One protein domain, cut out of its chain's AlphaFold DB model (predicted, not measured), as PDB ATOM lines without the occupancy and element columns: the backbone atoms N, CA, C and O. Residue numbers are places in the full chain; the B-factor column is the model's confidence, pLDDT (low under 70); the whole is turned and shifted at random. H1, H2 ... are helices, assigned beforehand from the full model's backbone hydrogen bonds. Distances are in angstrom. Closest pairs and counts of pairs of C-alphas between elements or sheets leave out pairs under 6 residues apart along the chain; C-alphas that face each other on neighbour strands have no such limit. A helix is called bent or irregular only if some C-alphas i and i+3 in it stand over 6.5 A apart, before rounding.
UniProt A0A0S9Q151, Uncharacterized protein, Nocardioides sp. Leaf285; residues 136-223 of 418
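Overview. This is residues 136 to 223 of the 418 residues of an uncharacterized protein of Nocardioides sp. Leaf285 (UniProt A0A0S9Q151). Six short helices make a body in which H3 lies in the middle, with H4 and H6, the two longest, toward opposite ends. H1 runs side by side with H3 and with H6, H2 meets H3 at a corner, and H5 lies on another side of H3. The printed part has 88 residues with six named helices, H1 to H6 in chain order, and no named strand; the class is all helix. It is compact, with a radius of gyration of the C-alphas of 12.8 A and spans of 36 by 26 by 23 A.

Arrangement. H6, residues 210 to 221, touches H1, residues 138 to 147, at a shallow tilt of 18 degrees, opposite ways; the closest C-alphas, of Val 219 and Arg 139, are 6.2 A apart. H1 touches the hub, H3, residues 166 to 174, at a shallow tilt of 16 degrees, the same way, closest at the C-alphas of Leu 144 and Leu 170, 6.3 A apart. H3 and H5, residues 196 to 203, only just touch, with 3 pairs of C-alphas within 8 A, the closest those of Lys 174 and Gly 203, 5.9 A apart. H2, residues 153 to 160, and H3 touch only at the corner, and only just, with 3 such pairs, closest at Leu 159 and Val 169, 6.9 A. H4, residues 179 to 190, is close to H3 but not clearly touching: the closest C-alphas, of Phe 182 and Tyr 172, are 7.1 A apart. Each O i to N i+4 pair is within hydrogen-bond range in H1, H3, H5 and H6; in H2 it is 2 of 4 and in H4 6 of 8.

Along the chain. H4 measures 17.6 A and is irregular, only just: C-alphas 180 and 183 are 6.9 A apart. H6 measures 16.5 A, H1 14.3 A, H3 12.3 A, H2 10.8 A and H5 10.3 A. H1 begins at C-alpha 138 (623.508, 463.509, 425.288), and H6 ends at C-alpha 221 (634.783, 464.871, 418.627).

Size, cuts and confidence. The C-alphas farthest apart, of Gln 191 and Ser 211, are 36.8 A apart. The printed part has no cut and no long link. Mean pLDDT of the printed part is 89.1; residues 150, 151 and 153 are under 70.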
ATOM      1  N   TRP A 136     618.182 468.883 423.499       93.44
ATOM      2  CA  TRP A 136     619.554 468.563 423.883       93.44
ATOM      3  C   TRP A 136     620.001 467.222 423.297       93.44
ATOM      4  O   TRP A 136     619.247 466.253 423.255       93.44
ATOM      5  N   HIS A 137     621.269 467.144 422.902       92.62
ATOM      6  CA  HIS A 137     621.942 465.876 422.625       92.62
ATOM      7  C   HIS A 137     622.667 465.361 423.886       92.62
ATOM      8  O   HIS A 137     623.209 466.183 424.628       92.62
ATOM      9  N   PRO A 138     622.777 464.036 424.129       92.50
ATOM     10  CA  PRO A 138     623.508 463.509 425.288       92.50
ATOM     11  C   PRO A 138     624.932 464.062 425.421       92.50
ATOM     12  O   PRO A 138     625.307 464.539 426.485       92.50
ATOM     13  N   ARG A 139     625.680 464.140 424.312       92.69
ATOM     14  CA  ARG A 139     627.031 464.732 424.303       92.69
ATOM     15  C   ARG A 139     627.055 466.243 424.575       92.69
ATOM     16  O   ARG A 139     628.001 466.740 425.164       92.69
ATOM     17  N   GLN A 140     625.996 466.983 424.236       93.62
ATOM     18  CA  GLN A 140     625.878 468.395 424.631       93.62
ATOM     19  C   GLN A 140     625.624 468.541 426.134       93.62
ATOM     20  O   GLN A 140     626.155 469.451 426.761       93.62
ATOM     21  N   ARG A 141     624.837 467.635 426.724       92.88
ATOM     22  CA  ARG A 141     624.665 467.567 428.176       92.88
ATOM     23  C   ARG A 141     625.991 467.232 428.863       92.88
ATOM     24  O   ARG A 141     626.320 467.868 429.857       92.88
ATOM     25  N   ASP A 142     626.756 466.286 428.327       92.75
ATOM     26  CA  ASP A 142     628.074 465.918 428.862       92.75
ATOM     27  C   ASP A 142     629.056 467.106 428.808       92.75
ATOM     28  O   ASP A 142     629.726 467.400 429.798       92.75
ATOM     29  N   LEU A 143     629.064 467.873 427.706       93.25
ATOM     30  CA  LEU A 143     629.819 469.133 427.622       93.25
ATOM     31  C   LEU A 143     629.401 470.132 428.696       93.25
ATOM     32  O   LEU A 143     630.258 470.772 429.304       93.25
ATOM     33  N   LEU A 144     628.096 470.279 428.932       93.50
ATOM     34  CA  LEU A 144     627.595 471.172 429.969       93.50
ATOM     35  C   LEU A 144     628.106 470.752 431.353       93.50
ATOM     36  O   LEU A 144     628.591 471.602 432.094       93.50
ATOM     37  N   ASP A 145     628.046 469.463 431.685       91.56
ATOM     38  CA  ASP A 145     628.546 468.937 432.962       91.56
ATOM     39  C   ASP A 145     630.048 469.209 433.147       91.56
ATOM     40  O   ASP A 145     630.465 469.679 434.210       91.56
ATOM     41  N   LEU A 146     630.855 468.984 432.103       91.19
ATOM     42  CA  LEU A 146     632.292 469.271 432.128       91.19
ATOM     43  C   LEU A 146     632.572 470.767 432.320       91.19
ATOM     44  O   LEU A 146     633.407 471.141 433.144       91.19
ATOM     45  N   LEU A 147     631.848 471.637 431.610       90.12
ATOM     46  CA  LEU A 147     632.003 473.088 431.732       90.12
ATOM     47  C   LEU A 147     631.592 473.630 433.113       90.12
ATOM     48  O   LEU A 147     632.102 474.675 433.523       90.12
ATOM     49  N   LEU A 148     630.688 472.942 433.818       87.75
ATOM     50  CA  LEU A 148     630.226 473.292 435.167       87.75
ATOM     51  C   LEU A 148     631.043 472.637 436.294       87.75
ATOM     52  O   LEU A 148     630.780 472.914 437.463       87.75
ATOM     53  N   LEU A 149     632.030 471.790 435.967       73.75
ATOM     54  CA  LEU A 149     632.935 471.148 436.930       73.75
ATOM     55  C   LEU A 149     632.219 470.389 438.075       73.75
ATOM     56  O   LEU A 149     632.668 470.418 439.217       73.75
ATOM     57  N   ASN A 150     631.127 469.675 437.771       59.22
ATOM     58  CA  ASN A 150     630.339 468.794 438.665       59.22
ATOM     59  C   ASN A 150     629.685 469.404 439.934       59.22
ATOM     60  O   ASN A 150     628.671 468.861 440.386       59.22
ATOM     61  N   ASP A 151     630.171 470.516 440.491       56.19
ATOM     62  CA  ASP A 151     629.698 471.055 441.784       56.19
ATOM     63  C   ASP A 151     628.465 471.979 441.685       56.19
ATOM     64  O   ASP A 151     627.827 472.309 442.689       56.19
ATOM     65  N   GLU A 152     628.035 472.340 440.474       75.25
ATOM     66  CA  GLU A 152     626.927 473.278 440.244       75.25
ATOM     67  C   GLU A 152     625.643 472.602 439.725       75.25
ATOM     68  O   GLU A 152     624.945 473.125 438.855       75.25
ATOM     69  N   ARG A 153     625.262 471.440 440.284       68.88
ATOM     70  CA  ARG A 153     624.039 470.701 439.866       68.88
ATOM     71  C   ARG A 153     622.767 471.558 439.831       68.88
ATOM     72  O   ARG A 153     621.909 471.363 438.974       68.88
ATOM     73  N   HIS A 154     622.637 472.506 440.756       77.62
ATOM     74  CA  HIS A 154     621.497 473.422 440.808       77.62
ATOM     75  C   HIS A 154     621.503 474.428 439.641       77.62
ATOM     76  O   HIS A 154     620.439 474.779 439.133       77.62
ATOM     77  N   LEU A 155     622.685 474.849 439.182       87.12
ATOM     78  CA  LEU A 155     622.841 475.710 438.012       87.12
ATOM     79  C   LEU A 155     622.537 474.940 436.720       87.12
ATOM     80  O   LEU A 155     621.903 475.484 435.818       87.12
ATOM     81  N   ARG A 156     622.908 473.655 436.656       89.62
ATOM     82  CA  ARG A 156     622.660 472.792 435.492       89.62
ATOM     83  C   ARG A 156     621.187 472.752 435.091       89.62
ATOM     84  O   ARG A 156     620.863 472.993 433.934       89.62
ATOM     85  N   VAL A 157     620.287 472.495 436.042       89.56
ATOM     86  CA  VAL A 157     618.840 472.440 435.761       89.56
ATOM     87  C   VAL A 157     618.322 473.794 435.267       89.56
ATOM     88  O   VAL A 157     617.516 473.840 434.335       89.56
ATOM     89  N   ALA A 158     618.813 474.899 435.838       91.12
ATOM     90  CA  ALA A 158     618.453 476.244 435.393       91.12
ATOM     91  C   ALA A 158     618.945 476.540 433.964       91.12
ATOM     92  O   ALA A 158     618.222 477.168 433.193       91.12
ATOM     93  N   LEU A 159     620.136 476.055 433.598       93.44
ATOM     94  CA  LEU A 159     620.710 476.195 432.257       93.44
ATOM     95  C   LEU A 159     619.978 475.342 431.217       93.44
ATOM     96  O   LEU A 159     619.655 475.844 430.147       93.44
ATOM     97  N   ILE A 160     619.651 474.089 431.544       92.88
ATOM     98  CA  ILE A 160     618.858 473.203 430.674       92.88
ATOM     99  C   ILE A 160     617.465 473.793 430.426       92.88
ATOM    100  O   ILE A 160     616.952 473.721 429.313       92.88
ATOM    101  N   SER A 161     616.866 474.398 431.456       90.69
ATOM    102  CA  SER A 161     615.528 474.998 431.388       90.69
ATOM    103  C   SER A 161     615.519 476.406 430.782       90.69
ATOM    104  O   SER A 161     614.458 477.031 430.692       90.69
ATOM    105  N   ALA A 162     616.682 476.953 430.416       90.44
ATOM    106  CA  ALA A 162     616.763 478.288 429.853       90.44
ATOM    107  C   ALA A 162     616.040 478.333 428.489       90.44
ATOM    108  O   ALA A 162     616.117 477.379 427.716       90.44
ATOM    109  N   PRO A 163     615.342 479.435 428.147       89.00
ATOM    110  CA  PRO A 163     614.542 479.540 426.922       89.00
ATOM    111  C   PRO A 163     615.414 479.838 425.687       89.00
ATOM    112  O   PRO A 163     615.133 480.760 424.912       89.00
ATOM    113  N   VAL A 164     616.513 479.102 425.546       91.56
ATOM    114  CA  VAL A 164     617.572 479.294 424.553       91.56
ATOM    115  C   VAL A 164     617.982 477.939 423.975       91.56
ATOM    116  O   VAL A 164     617.702 476.902 424.570       91.56
ATOM    117  N   SER A 165     618.621 477.926 422.803       92.12
ATOM    118  CA  SER A 165     619.054 476.657 422.207       92.12
ATOM    119  C   SER A 165     620.204 476.031 423.020       92.12
ATOM    120  O   SER A 165     621.036 476.775 423.550       92.12
ATOM    121  N   PRO A 166     620.320 474.689 423.076       94.00
ATOM    122  CA  PRO A 166     621.436 474.010 423.744       94.00
ATOM    123  C   PRO A 166     622.816 474.491 423.280       94.00
ATOM    124  O   PRO A 166     623.702 474.745 424.092       94.00
ATOM    125  N   ALA A 167     622.978 474.696 421.969       92.81
ATOM    126  CA  ALA A 167     624.219 475.196 421.380       92.81
ATOM    127  C   ALA A 167     624.604 476.580 421.930       92.81
ATOM    128  O   ALA A 167     625.763 476.816 422.261       92.81
ATOM    129  N   HIS A 168     623.630 477.483 422.081       94.94
ATOM    130  CA  HIS A 168     623.896 478.805 422.642       94.94
ATOM    131  C   HIS A 168     624.197 478.739 424.142       94.94
ATOM    132  O   HIS A 168     625.078 479.459 424.599       94.94
ATOM    133  N   VAL A 169     623.526 477.861 424.908       95.38
ATOM    134  CA  VAL A 169     623.872 477.631 426.326       95.38
ATOM    135  C   VAL A 169     625.343 477.265 426.449       95.38
ATOM    136  O   VAL A 169     626.058 477.892 427.224       95.38
ATOM    137  N   LEU A 170     625.804 476.287 425.668       95.38
ATOM    138  CA  LEU A 170     627.196 475.847 425.694       95.38
ATOM    139  C   LEU A 170     628.159 476.977 425.313       95.38
ATOM    140  O   LEU A 170     629.151 477.181 426.011       95.38
ATOM    141  N   ASP A 171     627.845 477.752 424.272       95.50
ATOM    142  CA  ASP A 171     628.648 478.911 423.860       95.50
ATOM    143  C   ASP A 171     628.757 479.959 424.978       95.50
ATOM    144  O   ASP A 171     629.845 480.466 425.258       95.50
ATOM    145  N   TYR A 172     627.643 480.276 425.641       95.56
ATOM    146  CA  TYR A 172     627.601 481.264 426.715       95.56
ATOM    147  C   TYR A 172     628.327 480.780 427.971       95.56
ATOM    148  O   TYR A 172     629.090 481.541 428.569       95.56
ATOM    149  N   VAL A 173     628.134 479.512 428.350       93.75
ATOM    150  CA  VAL A 173     628.834 478.904 429.485       93.75
ATOM    151  C   VAL A 173     630.333 478.854 429.201       93.75
ATOM    152  O   VAL A 173     631.117 479.276 430.049       93.75
ATOM    153  N   LYS A 174     630.763 478.433 428.005       92.31
ATOM    154  CA  LYS A 174     632.184 478.436 427.622       92.31
ATOM    155  C   LYS A 174     632.774 479.850 427.643       92.31
ATOM    156  O   LYS A 174     633.863 480.051 428.171       92.31
ATOM    157  N   ALA A 175     632.021 480.853 427.192       92.50
ATOM    158  CA  ALA A 175     632.411 482.263 427.275       92.50
ATOM    159  C   ALA A 175     632.428 482.837 428.710       92.50
ATOM    160  O   ALA A 175     632.925 483.943 428.917       92.50
ATOM    161  N   GLY A 176     631.908 482.110 429.705       91.75
ATOM    162  CA  GLY A 176     631.878 482.545 431.105       91.75
ATOM    163  C   GLY A 176     630.804 483.580 431.420       91.75
ATOM    164  O   GLY A 176     630.957 484.332 432.381       91.75
ATOM    165  N   LEU A 177     629.736 483.630 430.624       92.56
ATOM    166  CA  LEU A 177     628.596 484.504 430.883       92.56
ATOM    167  C   LEU A 177     627.755 483.983 432.051       92.56
ATOM    168  O   LEU A 177     627.533 482.779 432.189       92.56
ATOM    169  N   ALA A 178     627.216 484.897 432.854       90.50
ATOM    170  CA  ALA A 178     626.226 484.550 433.861       90.50
ATOM    171  C   ALA A 178     624.857 484.277 433.211       90.50
ATOM    172  O   ALA A 178     624.484 484.905 432.219       90.50
ATOM    173  N   LEU A 179     624.044 483.406 433.822       90.31
ATOM    174  CA  LEU A 179     622.703 483.059 433.318       90.31
ATOM    175  C   LEU A 179     621.808 484.294 433.083       90.31
ATOM    176  O   LEU A 179     621.035 484.338 432.128       90.31
ATOM    177  N   ALA A 180     621.937 485.325 433.925       91.44
ATOM    178  CA  ALA A 180     621.190 486.578 433.793       91.44
ATOM    179  C   ALA A 180     621.496 487.344 432.488       91.44
ATOM    180  O   ALA A 180     620.687 488.161 432.047       91.44
ATOM    181  N   GLU A 181     622.640 487.079 431.854       94.25
ATOM    182  CA  GLU A 181     623.088 487.747 430.630       94.25
ATOM    183  C   GLU A 181     622.572 487.056 429.358       94.25
ATOM    184  O   GLU A 181     622.531 487.681 428.295       94.25
ATOM    185  N   PHE A 182     622.108 485.805 429.449       95.25
ATOM    186  CA  PHE A 182     621.729 484.993 428.284       95.25
ATOM    187  C   PHE A 182     620.653 485.677 427.438       95.25
ATOM    188  O   PHE A 182     620.764 485.749 426.217       95.25
ATOM    189  N   ALA A 183     619.634 486.259 428.079       92.75
ATOM    190  CA  ALA A 183     618.546 486.939 427.379       92.75
ATOM    191  C   ALA A 183     619.032 488.131 426.531       92.75
ATOM    192  O   ALA A 183     618.482 488.399 425.459       92.75
ATOM    193  N   ALA A 184     620.067 488.841 426.991       93.75
ATOM    194  CA  ALA A 184     620.638 489.962 426.255       93.75
ATOM    195  C   ALA A 184     621.398 489.483 425.010       93.75
ATOM    196  O   ALA A 184     621.232 490.069 423.939       93.75
ATOM    197  N   TYR A 185     622.182 488.407 425.129       94.81
ATOM    198  CA  TYR A 185     622.912 487.816 424.004       94.81
ATOM    199  C   TYR A 185     621.981 487.137 422.997       94.81
ATOM    200  O   TYR A 185     622.125 487.352 421.796       94.81
ATOM    201  N   GLU A 186     620.932 486.458 423.452       93.81
ATOM    202  CA  GLU A 186     619.909 485.899 422.563       93.81
ATOM    203  C   GLU A 186     619.210 486.948 421.712       93.81
ATOM    204  O   GLU A 186     618.952 486.741 420.525       93.81
ATOM    205  N   ASN A 187     618.906 488.108 422.294       93.12
ATOM    206  CA  ASN A 187     618.335 489.205 421.526       93.12
ATOM    207  C   ASN A 187     619.295 489.653 420.407       93.12
ATOM    208  O   ASN A 187     618.854 489.970 419.304       93.12
ATOM    209  N   GLN A 188     620.610 489.621 420.650       94.62
ATOM    210  CA  GLN A 188     621.612 489.922 419.625       94.62
ATOM    211  C   GLN A 188     621.675 488.840 418.537       94.62
ATOM    212  O   GLN A 188     621.723 489.194 417.356       94.62
ATOM    213  N   VAL A 189     621.594 487.553 418.899       91.88
ATOM    214  CA  VAL A 189     621.515 486.441 417.930       91.88
ATOM    215  C   VAL A 189     620.280 486.578 417.042       91.88
ATOM    216  O   VAL A 189     620.384 486.513 415.816       91.88
ATOM    217  N   ARG A 190     619.109 486.858 417.627       91.81
ATOM    218  CA  ARG A 190     617.855 487.073 416.876       91.81
ATOM    219  C   ARG A 190     617.939 488.268 415.929       91.81
ATOM    220  O   ARG A 190     617.356 488.239 414.849       91.81
ATOM    221  N   GLN A 191     618.697 489.296 416.306       94.31
ATOM    222  CA  GLN A 191     619.012 490.449 415.458       94.31
ATOM    223  C   GLN A 191     620.126 490.176 414.433       94.31
ATOM    224  O   GLN A 191     620.524 491.096 413.722       94.31
ATOM    225  N   ARG A 192     620.629 488.935 414.342       92.06
ATOM    226  CA  ARG A 192     621.718 488.508 413.449       92.06
ATOM    227  C   ARG A 192     623.010 489.305 413.639       92.06
ATOM    228  O   ARG A 192     623.740 489.553 412.682       92.06
ATOM    229  N   ARG A 193     623.296 489.727 414.872       91.69
ATOM    230  CA  ARG A 193     624.585 490.345 415.194       91.69
ATOM    231  C   ARG A 193     625.662 489.259 415.308       91.69
ATOM    232  O   ARG A 193     625.384 488.205 415.880       91.69
ATOM    233  N   PRO A 194     626.887 489.501 414.811       88.44
ATOM    234  CA  PRO A 194     627.974 488.528 414.879       88.44
ATOM    235  C   PRO A 194     628.563 488.484 416.296       88.44
ATOM    236  O   PRO A 194     629.565 489.133 416.586       88.44
ATOM    237  N   ILE A 195     627.925 487.742 417.203       93.12
ATOM    238  CA  ILE A 195     628.376 487.661 418.603       93.12
ATOM    239  C   ILE A 195     629.503 486.645 418.829       93.12
ATOM    240  O   ILE A 195     630.153 486.696 419.865       93.12
ATOM    241  N   GLN A 196     629.771 485.752 417.871       90.44
ATOM    242  CA  GLN A 196     630.757 484.670 418.015       90.44
ATOM    243  C   GLN A 196     632.161 485.188 418.352       90.44
ATOM    244  O   GLN A 196     632.785 484.684 419.279       90.44
ATOM    245  N   ALA A 197     632.630 486.240 417.671       89.75
ATOM    246  CA  ALA A 197     633.929 486.849 417.968       89.75
ATOM    247  C   ALA A 197     633.997 487.396 419.406       89.75
ATOM    248  O   ALA A 197     635.003 487.229 420.088       89.75
ATOM    249  N   VAL A 198     632.896 487.985 419.891       93.19
ATOM    250  CA  VAL A 198     632.794 488.498 421.265       93.19
ATOM    251  C   VAL A 198     632.834 487.353 422.276       93.19
ATOM    252  O   VAL A 198     633.566 487.438 423.257       93.19
ATOM    253  N   LEU A 199     632.076 486.277 422.039       94.06
ATOM    254  CA  LEU A 199     632.067 485.100 422.915       94.06
ATOM    255  C   LEU A 199     633.438 484.421 422.961       94.06
ATOM    256  O   LEU A 199     633.903 484.075 424.044       94.06
ATOM    257  N   ARG A 200     634.121 484.316 421.815       90.38
ATOM    258  CA  ARG A 200     635.484 483.783 421.723       90.38
ATOM    259  C   ARG A 200     636.469 484.615 422.544       90.38
ATOM    260  O   ARG A 200     637.247 484.062 423.315       90.38
ATOM    261  N   ASP A 201     636.421 485.941 422.426       90.00
ATOM    262  CA  ASP A 201     637.310 486.832 423.180       90.00
ATOM    263  C   ASP A 201     637.033 486.835 424.689       90.00
ATOM    264  O   ASP A 201     637.958 487.011 425.485       90.00
ATOM    265  N   LEU A 202     635.781 486.617 425.102       91.06
ATOM    266  CA  LEU A 202     635.441 486.398 426.508       91.06
ATOM    267  C   LEU A 202     635.962 485.042 427.000       91.06
ATOM    268  O   LEU A 202     636.610 484.986 428.045       91.06
ATOM    269  N   GLY A 203     635.761 483.978 426.220       86.38
ATOM    270  CA  GLY A 203     636.209 482.627 426.551       86.38
ATOM    271  C   GLY A 203     637.730 482.498 426.673       86.38
ATOM    272  O   GLY A 203     638.200 481.843 427.597       86.38
ATOM    273  N   LYS A 204     638.513 483.224 425.857       84.12
ATOM    274  CA  LYS A 204     639.988 483.305 425.979       84.12
ATOM    275  C   LYS A 204     640.480 483.780 427.350       84.12
ATOM    276  O   LYS A 204     641.630 483.544 427.705       84.12
ATOM    277  N   ARG A 205     639.644 484.490 428.116       83.38
ATOM    278  CA  ARG A 205     639.993 484.948 429.472       83.38
ATOM    279  C   ARG A 205     639.842 483.843 430.513       83.38
ATOM    280  O   ARG A 205     640.297 484.024 431.641       83.38
ATOM    281  N   ARG A 206     639.187 482.730 430.169       82.06
ATOM    282  CA  ARG A 206     639.067 481.561 431.037       82.06
ATOM    283  C   ARG A 206     640.251 480.638 430.805       82.06
ATOM    284  O   ARG A 206     640.623 480.336 429.678       82.06
ATOM    285  N   THR A 207     640.816 480.166 431.902       78.81
ATOM    286  CA  THR A 207     641.865 479.153 431.899       78.81
ATOM    287  C   THR A 207     641.246 477.810 432.250       78.81
ATOM    288  O   THR A 207     640.690 477.655 433.339       78.81
ATOM    289  N   TYR A 208     641.361 476.847 431.343       82.81
ATOM    290  CA  TYR A 208     640.981 475.457 431.575       82.81
ATOM    291  C   TYR A 208     642.229 474.660 431.954       82.81
ATOM    292  O   TYR A 208     643.315 474.915 431.433       82.81
ATOM    293  N   SER A 209     642.099 473.702 432.875       83.75
ATOM    294  CA  SER A 209     643.182 472.742 433.095       83.75
ATOM    295  C   SER A 209     643.341 471.873 431.846       83.75
ATOM    296  O   SER A 209     642.365 471.624 431.140       83.75
ATOM    297  N   HIS A 210     644.552 471.373 431.588       81.50
ATOM    298  CA  HIS A 210     644.789 470.488 430.446       81.50
ATOM    299  C   HIS A 210     643.856 469.265 430.460       81.50
ATOM    300  O   HIS A 210     643.254 468.953 429.443       81.50
ATOM    301  N   SER A 211     643.660 468.645 431.631       83.25
ATOM    302  CA  SER A 211     642.736 467.515 431.809       83.25
ATOM    303  C   SER A 211     641.299 467.853 431.398       83.25
ATOM    304  O   SER A 211     640.649 467.074 430.705       83.25
ATOM    305  N   LEU A 212     640.808 469.035 431.777       86.19
ATOM    306  CA  LEU A 212     639.465 469.468 431.409       86.19
ATOM    307  C   LEU A 212     639.358 469.805 429.918       86.19
ATOM    308  O   LEU A 212     638.388 469.402 429.289       86.19
ATOM    309  N   ALA A 213     640.343 470.513 429.358       86.31
ATOM    310  CA  ALA A 213     640.387 470.821 427.928       86.31
ATOM    311  C   ALA A 213     640.384 469.534 427.089       86.31
ATOM    312  O   ALA A 213     639.551 469.386 426.204       86.31
ATOM    313  N   PHE A 214     641.216 468.562 427.464       85.62
ATOM    314  CA  PHE A 214     641.283 467.254 426.820       85.62
ATOM    315  C   PHE A 214     639.936 466.520 426.827       85.62
ATOM    316  O   PHE A 214     639.479 466.014 425.806       85.62
ATOM    317  N   ARG A 215     639.258 466.484 427.981       89.44
ATOM    318  CA  ARG A 215     637.935 465.851 428.103       89.44
ATOM    319  C   ARG A 215     636.876 466.572 427.280       89.44
ATOM    320  O   ARG A 215     636.050 465.911 426.661       89.44
ATOM    321  N   LEU A 216     636.891 467.906 427.274       90.06
ATOM    322  CA  LEU A 216     635.975 468.701 426.457       90.06
ATOM    323  C   LEU A 216     636.163 468.383 424.972       90.06
ATOM    324  O   LEU A 216     635.172 468.114 424.298       90.06
ATOM    325  N   ASP A 217     637.404 468.319 424.494       87.25
ATOM    326  CA  ASP A 217     637.709 468.019 423.093       87.25
ATOM    327  C   ASP A 217     637.303 466.588 422.707       87.25
ATOM    328  O   ASP A 217     636.697 466.386 421.653       87.25
ATOM    329  N   ALA A 218     637.500 465.609 423.596       88.44
ATOM    330  CA  ALA A 218     637.013 464.244 423.389       88.44
ATOM    331  C   ALA A 218     635.480 464.186 423.231       88.44
ATOM    332  O   ALA A 218     634.968 463.495 422.351       88.44
ATOM    333  N   VAL A 219     634.721 464.951 424.028       91.69
ATOM    334  CA  VAL A 219     633.256 465.021 423.868       91.69
ATOM    335  C   VAL A 219     632.858 465.788 422.601       91.69
ATOM    336  O   VAL A 219     631.876 465.417 421.956       91.69
ATOM    337  N   ILE A 220     633.603 466.835 422.220       90.44
ATOM    338  CA  ILE A 220     633.377 467.590 420.975       90.44
ATOM    339  C   ILE A 220     633.522 466.676 419.753       90.44
ATOM    340  O   ILE A 220     632.675 466.739 418.862       90.44
ATOM    341  N   ALA A 221     634.537 465.808 419.728       86.25
ATOM    342  CA  ALA A 221     634.783 464.871 418.627       86.25
ATOM    343  C   ALA A 221     633.609 463.903 418.381       86.25
ATOM    344  O   ALA A 221     633.382 463.465 417.254       86.25
ATOM    345  N   GLU A 222     632.819 463.609 419.416       89.38
ATOM    346  CA  GLU A 222     631.638 462.745 419.339       89.38
ATOM    347  C   GLU A 222     630.318 463.493 419.072       89.38
ATOM    348  O   GLU A 222     629.239 462.884 419.038       89.38
ATOM    349  N   LEU A 223     630.350 464.820 418.920       88.38
ATOM    350  CA  LEU A 223     629.140 465.575 418.612       88.38
ATOM    351  C   LEU A 223     628.597 465.225 417.214       88.38
ATOM    352  O   LEU A 223     629.358 464.922 416.295       88.38
TER     353      LEU A 223